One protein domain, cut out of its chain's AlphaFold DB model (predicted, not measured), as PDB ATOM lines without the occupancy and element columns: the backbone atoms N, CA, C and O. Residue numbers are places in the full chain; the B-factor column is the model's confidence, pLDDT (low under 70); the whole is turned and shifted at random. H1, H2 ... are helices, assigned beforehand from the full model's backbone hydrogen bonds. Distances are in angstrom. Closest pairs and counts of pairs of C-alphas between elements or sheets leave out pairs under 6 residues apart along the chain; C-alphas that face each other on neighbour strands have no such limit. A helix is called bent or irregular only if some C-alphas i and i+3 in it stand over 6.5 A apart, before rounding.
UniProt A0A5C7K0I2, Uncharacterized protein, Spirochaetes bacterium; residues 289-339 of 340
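AT A GLANCE: This is residues 289 to 339 of the 340 residues of an uncharacterized protein of Spirochaetes bacterium (UniProt A0A5C7K0I2). A small helical hairpin, H1 and H2, has a short third helix, H3, packed on the first residues of H2, while the long link from H2 to H3 goes out from this body as an open loop and folds back. Residues 320 to 326 of that loop stick out and make much of the length. The printed part has 51 residues, with three named helices in the order H1, H2, H3 and no named strand, and its class is all helix. It is loose, with a radius of gyration of the C-alphas of 12.8 A, and it spans 40 by 18 by 16 A.

HOW THE PARTS SIT: H1, residues 289 to 297, touches H2, residues 303 to 316; their closest C-alphas are those of Glu 289 and Val 313, 5.7 A apart. The two form a helical hairpin, running opposite ways at a shallow tilt of 32 degrees. H3, residues 333 to 339, touches H2 with residues 303 to 307 of H2 alone; the closest C-alphas, those of Ser 303 and Phe 338, are 4.1 A apart. H2 and H3 run opposite ways at a steep tilt of 67 degrees. H1 and H3 are apart. Every O i to N i+4 pair is within hydrogen-bond range in H1, against 8 of 10 in H2 and 0 of 3 in H3, where 3 of 4 O i to N i+3 pairs are within range.

IN THESE COORDINATES: H1 begins at C-alpha 289 at (190.797, 210.964, 255.296) and is 12.5 A long from first to last C-alpha. H2 is 20.0 A long, from C-alpha 303 at (204.636, 206.635, 253.750); it is only just irregular, with C-alphas 308 and 311 6.7 A apart. H3 is 10.6 A long and ends at C-alpha 339 at (203.261, 206.678, 247.699); it is only just irregular, with C-alphas 334 and 337 6.8 A apart.

THE WHOLE: The two C-alphas farthest apart are those of Asn 299 and Leu 324, at 40.0 A. The link from H1 to H2 is tight, and the link from H2 to H3, residues 317 to 332, is long. The printed part has no cut. Its mean pLDDT is 91.4, and no printed residue is under 70.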
ATOM      1  N   GLU A 289     190.358 209.645 255.773       94.62
ATOM      2  CA  GLU A 289     190.797 210.964 255.296       94.62
ATOM      3  C   GLU A 289     191.131 211.893 256.468       94.62
ATOM      4  O   GLU A 289     192.207 212.489 256.510       94.62
ATOM      5  N   ALA A 290     190.241 211.974 257.460       95.44
ATOM      6  CA  ALA A 290     190.433 212.835 258.620       95.44
ATOM      7  C   ALA A 290     191.649 212.428 259.472       95.44
ATOM      8  O   ALA A 290     192.214 213.276 260.163       95.44
ATOM      9  N   ILE A 291     192.048 211.151 259.445       95.62
ATOM     10  CA  ILE A 291     193.285 210.683 260.080       95.62
ATOM     11  C   ILE A 291     194.510 211.104 259.287       95.62
ATOM     12  O   ILE A 291     195.461 211.578 259.898       95.62
ATOM     13  N   ILE A 292     194.502 210.974 257.956       95.38
ATOM     14  CA  ILE A 292     195.624 211.428 257.120       95.38
ATOM     15  C   ILE A 292     195.891 212.917 257.362       95.38
ATOM     16  O   ILE A 292     197.033 213.289 257.625       95.38
ATOM     17  N   LEU A 293     194.841 213.742 257.326       95.19
ATOM     18  CA  LEU A 293     194.954 215.185 257.553       95.19
ATOM     19  C   LEU A 293     195.458 215.497 258.967       95.19
ATOM     20  O   LEU A 293     196.373 216.295 259.134       95.19
ATOM     21  N   TRP A 294     194.927 214.815 259.985       95.56
ATOM     22  CA  TRP A 294     195.388 214.997 261.361       95.56
ATOM     23  C   TRP A 294     196.859 214.589 261.545       95.56
ATOM     24  O   TRP A 294     197.621 215.299 262.193       95.56
ATOM     25  N   LEU A 295     197.285 213.468 260.959       94.88
ATOM     26  CA  LEU A 295     198.678 213.027 261.018       94.88
ATOM     27  C   LEU A 295     199.614 214.008 260.310       94.88
ATOM     28  O   LEU A 295     200.727 214.220 260.781       94.88
ATOM     29  N   GLU A 296     199.185 214.609 259.202       94.00
ATOM     30  CA  GLU A 296     199.948 215.658 258.524       94.00
ATOM     31  C   GLU A 296     200.095 216.900 259.411       94.00
ATOM     32  O   GLU A 296     201.214 217.360 259.622       94.00
ATOM     33  N   GLU A 297     198.999 217.389 260.004       95.12
ATOM     34  CA  GLU A 297     199.008 218.543 260.917       95.12
ATOM     35  C   GLU A 297     199.946 218.346 262.116       95.12
ATOM     36  O   GLU A 297     200.572 219.297 262.581       95.12
ATOM     37  N   GLN A 298     200.059 217.113 262.616       92.94
ATOM     38  CA  GLN A 298     200.948 216.769 263.730       92.94
ATOM     39  C   GLN A 298     202.380 216.405 263.291       92.94
ATOM     40  O   GLN A 298     203.209 216.100 264.144       92.94
ATOM     41  N   ASN A 299     202.696 216.428 261.989       92.62
ATOM     42  CA  ASN A 299     203.955 215.925 261.417       92.62
ATOM     43  C   ASN A 299     204.249 214.443 261.747       92.62
ATOM     44  O   ASN A 299     205.400 214.036 261.891       92.62
ATOM     45  N   LEU A 300     203.201 213.624 261.858       93.56
ATOM     46  CA  LEU A 300     203.252 212.190 262.172       93.56
ATOM     47  C   LEU A 300     202.918 211.293 260.965       93.56
ATOM     48  O   LEU A 300     202.926 210.065 261.080       93.56
ATOM     49  N   LEU A 301     202.594 211.878 259.807       93.56
ATOM     50  CA  LEU A 301     202.244 211.126 258.602       93.56
ATOM     51  C   LEU A 301     203.478 210.454 257.982       93.56
ATOM     52  O   LEU A 301     204.444 211.112 257.602       93.56
ATOM     53  N   THR A 302     203.419 209.132 257.824       93.44
ATOM     54  CA  THR A 302     204.483 208.320 257.214       93.44
ATOM     55  C   THR A 302     204.026 207.702 255.893       93.44
ATOM     56  O   THR A 302     202.831 207.489 255.684       93.44
ATOM     57  N   SER A 303     204.965 207.333 255.008       93.56
ATOM     58  CA  SER A 303     204.636 206.635 253.750       93.56
ATOM     59  C   SER A 303     203.926 205.300 253.983       93.56
ATOM     60  O   SER A 303     203.039 204.921 253.224       93.56
ATOM     61  N   VAL A 304     204.283 204.572 255.046       93.19
ATOM     62  CA  VAL A 304     203.603 203.317 255.413       93.19
ATOM     63  C   VAL A 304     202.148 203.599 255.788       93.19
ATOM     64  O   VAL A 304     201.247 203.023 255.185       93.19
ATOM     65  N   GLY A 305     201.909 204.549 256.700       91.56
ATOM     66  CA  GLY A 305     200.553 204.893 257.124       91.56
ATOM     67  C   GLY A 305     199.696 205.471 255.998       91.56
ATOM     68  O   GLY A 305     198.528 205.116 255.871       91.56
ATOM     69  N   PHE A 306     200.274 206.305 255.131       95.12
ATOM     70  CA  PHE A 306     199.560 206.844 253.976       95.12
ATOM     71  C   PHE A 306     199.172 205.746 252.979       95.12
ATOM     72  O   PHE A 306     198.023 205.696 252.552       95.12
ATOM     73  N   ARG A 307     200.094 204.832 252.635       94.50
ATOM     74  CA  ARG A 307     199.801 203.698 251.735       94.50
ATOM     75  C   ARG A 307     198.757 202.743 252.308       94.50
ATOM     76  O   ARG A 307     198.035 202.125 251.533       94.50
ATOM     77  N   TYR A 308     198.665 202.653 253.631       94.25
ATOM     78  CA  TYR A 308     197.626 201.890 254.312       94.25
ATOM     79  C   TYR A 308     196.244 202.555 254.200       94.25
ATOM     80  O   TYR A 308     195.259 201.919 253.827       94.25
ATOM     81  N   LEU A 309     196.172 203.855 254.500       95.00
ATOM     82  CA  LEU A 309     194.912 204.595 254.605       95.00
ATOM     83  C   LEU A 309     194.358 205.050 253.248       95.00
ATOM     84  O   LEU A 309     193.143 205.074 253.062       95.00
ATOM     85  N   GLU A 310     195.210 205.400 252.283       94.62
ATOM     86  CA  GLU A 310     194.781 205.950 250.989       94.62
ATOM     87  C   GLU A 310     193.822 205.025 250.217       94.62
ATOM     88  O   GLU A 310     192.789 205.518 249.749       94.62
ATOM     89  N   PRO A 311     194.052 203.699 250.128       93.75
ATOM     90  CA  PRO A 311     193.102 202.796 249.489       93.75
ATOM     91  C   PRO A 311     191.736 202.777 250.178       93.75
ATOM     92  O   PRO A 311     190.726 202.560 249.509       93.75
ATOM     93  N   ILE A 312     191.690 203.000 251.496       94.00
ATOM     94  CA  ILE A 312     190.446 203.075 252.271       94.00
ATOM     95  C   ILE A 312     189.712 204.369 251.923       94.00
ATOM     96  O   ILE A 312     188.557 204.308 251.509       94.00
ATOM     97  N   VAL A 313     190.408 205.512 251.957       93.50
ATOM     98  CA  VAL A 313     189.857 206.813 251.533       93.50
ATOM     99  C   VAL A 313     189.270 206.719 250.131       93.50
ATOM    100  O   VAL A 313     188.153 207.162 249.884       93.50
ATOM    101  N   ARG A 314     189.984 206.076 249.204       90.94
ATOM    102  CA  ARG A 314     189.524 205.914 247.824       90.94
ATOM    103  C   ARG A 314     188.207 205.139 247.723       90.94
ATOM    104  O   ARG A 314     187.391 205.456 246.859       90.94
ATOM    105  N   ARG A 315     187.985 204.135 248.581       89.69
ATOM    106  CA  ARG A 315     186.723 203.371 248.637       89.69
ATOM    107  C   ARG A 315     185.579 204.185 249.241       89.69
ATOM    108  O   ARG A 315     184.434 203.969 248.857       89.69
ATOM    109  N   GLU A 316     185.885 205.114 250.144       89.75
ATOM    110  CA  GLU A 316     184.906 206.003 250.786       89.75
ATOM    111  C   GLU A 316     184.384 207.105 249.840       89.75
ATOM    112  O   GLU A 316     183.349 207.710 250.118       89.75
ATOM    113  N   ILE A 317     185.037 207.345 248.692       89.19
ATOM    114  CA  ILE A 317     184.608 208.351 247.709       89.19
ATOM    115  C   ILE A 317     183.236 207.986 247.122       89.19
ATOM    116  O   ILE A 317     183.094 207.053 246.322       89.19
ATOM    117  N   GLN A 318     182.235 208.803 247.444       86.12
ATOM    118  CA  GLN A 318     180.895 208.732 246.869       86.12
ATOM    119  C   GLN A 318     180.762 209.699 245.690       86.12
ATOM    120  O   GLN A 318     181.091 210.878 245.788       86.12
ATOM    121  N   ILE A 319     180.273 209.193 244.557       86.94
ATOM    122  CA  ILE A 319     180.003 209.992 243.357       86.94
ATOM    123  C   ILE A 319     178.584 209.664 242.907       86.94
ATOM    124  O   ILE A 319     178.313 208.535 242.506       86.94
ATOM    125  N   TYR A 320     177.686 210.644 242.978       88.50
ATOM    126  CA  TYR A 320     176.255 210.425 242.750       88.50
ATOM    127  C   TYR A 320     175.886 210.205 241.275       88.50
ATOM    128  O   TYR A 320     174.962 209.461 240.985       88.50
ATOM    129  N   ASN A 321     176.634 210.787 240.332       89.81
ATOM    130  CA  ASN A 321     176.318 210.729 238.896       89.81
ATOM    131  C   ASN A 321     177.159 209.682 238.133       89.81
ATOM    132  O   ASN A 321     177.554 209.919 236.990       89.81
ATOM    133  N   ARG A 322     177.487 208.544 238.770       82.62
ATOM    134  CA  ARG A 322     178.346 207.484 238.189       82.62
ATOM    135  C   ARG A 322     177.757 206.811 236.953       82.62
ATOM    136  O   ARG A 322     178.520 206.351 236.114       82.62
ATOM    137  N   ASP A 323     176.434 206.792 236.831       88.88
ATOM    138  CA  ASP A 323     175.756 206.141 235.704       88.88
ATOM    139  C   ASP A 323     175.909 206.924 234.392       88.88
ATOM    140  O   ASP A 323     175.752 206.358 233.313       88.88
ATOM    141  N   LEU A 324     176.232 208.222 234.477       89.88
ATOM    142  CA  LEU A 324     176.355 209.108 233.318       89.88
ATOM    143  C   LEU A 324     177.806 209.496 232.998       89.88
ATOM    144  O   LEU A 324     178.123 209.756 231.838       89.88
ATOM    145  N   TYR A 325     178.688 209.549 234.001       89.12
ATOM    146  CA  TYR A 325     180.042 210.085 233.851       89.12
ATOM    147  C   TYR A 325     181.124 209.135 234.369       89.12
ATOM    148  O   TYR A 325     180.980 208.500 235.416       89.12
ATOM    149  N   THR A 326     182.261 209.109 233.670       86.44
ATOM    150  CA  THR A 326     183.498 208.487 234.150       86.44
ATOM    151  C   THR A 326     184.345 209.510 234.904       86.44
ATOM    152  O   THR A 326     184.479 210.663 234.498       86.44
ATOM    153  N   PHE A 327     184.932 209.083 236.023       85.81
ATOM    154  CA  PHE A 327     185.760 209.932 236.876       85.81
ATOM    155  C   PHE A 327     187.115 209.274 237.095       85.81
ATOM    156  O   PHE A 327     187.190 208.081 237.396       85.81
ATOM    157  N   GLN A 328     188.184 210.060 236.994       86.31
ATOM    158  CA  GLN A 328     189.531 209.624 237.337       86.31
ATOM    159  C   GLN A 328     189.968 210.312 238.631       86.31
ATOM    160  O   GLN A 328     190.079 211.534 238.691       86.31
ATOM    161  N   VAL A 329     190.214 209.518 239.672       85.81
ATOM    162  CA  VAL A 329     190.692 210.015 240.966       85.81
ATOM    163  C   VAL A 329     192.213 209.935 240.996       85.81
ATOM    164  O   VAL A 329     192.797 208.920 240.613       85.81
ATOM    165  N   SER A 330     192.863 211.002 241.456       89.00
ATOM    166  CA  SER A 330     194.310 211.027 241.650       89.00
ATOM    167  C   SER A 330     194.678 211.694 242.970       89.00
ATOM    168  O   SER A 330     194.022 212.636 243.414       89.00
ATOM    169  N   VAL A 331     195.741 211.191 243.596       91.00
ATOM    170  CA  VAL A 331     196.294 211.756 244.829       91.00
ATOM    171  C   VAL A 331     196.934 213.115 244.527       91.00
ATOM    172  O   VAL A 331     197.674 213.253 243.543       91.00
ATOM    173  N   LYS A 332     196.661 214.123 245.374       91.19
ATOM    174  CA  LYS A 332     197.204 215.482 245.200       91.19
ATOM    175  C   LYS A 332     198.740 215.456 245.139       91.19
ATOM    176  O   LYS A 332     199.351 214.637 245.830       91.19
ATOM    177  N   PRO A 333     199.382 216.360 244.371       91.94
ATOM    178  CA  PRO A 333     200.834 216.368 244.194       91.94
ATOM    179  C   PRO A 333     201.626 216.320 245.503       91.94
ATOM    180  O   PRO A 333     202.578 215.547 245.582       91.94
ATOM    181  N   GLN A 334     201.194 217.058 246.534       90.56
ATOM    182  CA  GLN A 334     201.882 217.088 247.828       90.56
ATOM    183  C   GLN A 334     201.945 215.724 248.538       90.56
ATOM    184  O   GLN A 334     202.911 215.450 249.240       90.56
ATOM    185  N   TYR A 335     200.973 214.831 248.312       91.50
ATOM    186  CA  TYR A 335     200.933 213.522 248.969       91.50
ATOM    187  C   TYR A 335     201.595 212.413 248.148       91.50
ATOM    188  O   TYR A 335     201.824 211.319 248.656       91.50
ATOM    189  N   LYS A 336     201.964 212.675 246.885       89.56
ATOM    190  CA  LYS A 336     202.624 211.671 246.028       89.56
ATOM    191  C   LYS A 336     203.961 211.193 246.594       89.56
ATOM    192  O   LYS A 336     204.383 210.082 246.284       89.56
ATOM    193  N   GLN A 337     204.618 212.003 247.423       90.88
ATOM    194  CA  GLN A 337     205.852 211.617 248.111       90.88
ATOM    195  C   GLN A 337     205.665 210.420 249.055       90.88
ATOM    196  O   GLN A 337     206.593 209.635 249.210       90.88
ATOM    197  N   PHE A 338     204.463 210.240 249.610       89.88
ATOM    198  CA  PHE A 338     204.139 209.154 250.536       89.88
ATOM    199  C   PHE A 338     203.726 207.850 249.835       89.88
ATOM    200  O   PHE A 338     203.534 206.835 250.497       89.88
ATOM    201  N   LEU A 339     203.574 207.866 248.505       86.25
ATOM    202  CA  LEU A 339     203.261 206.678 247.699       86.25
ATOM    203  C   LEU A 339     204.507 205.898 247.256       86.25
ATOM    204  O   LEU A 339     204.370 204.789 246.744       86.25
TER     205      LEU A 339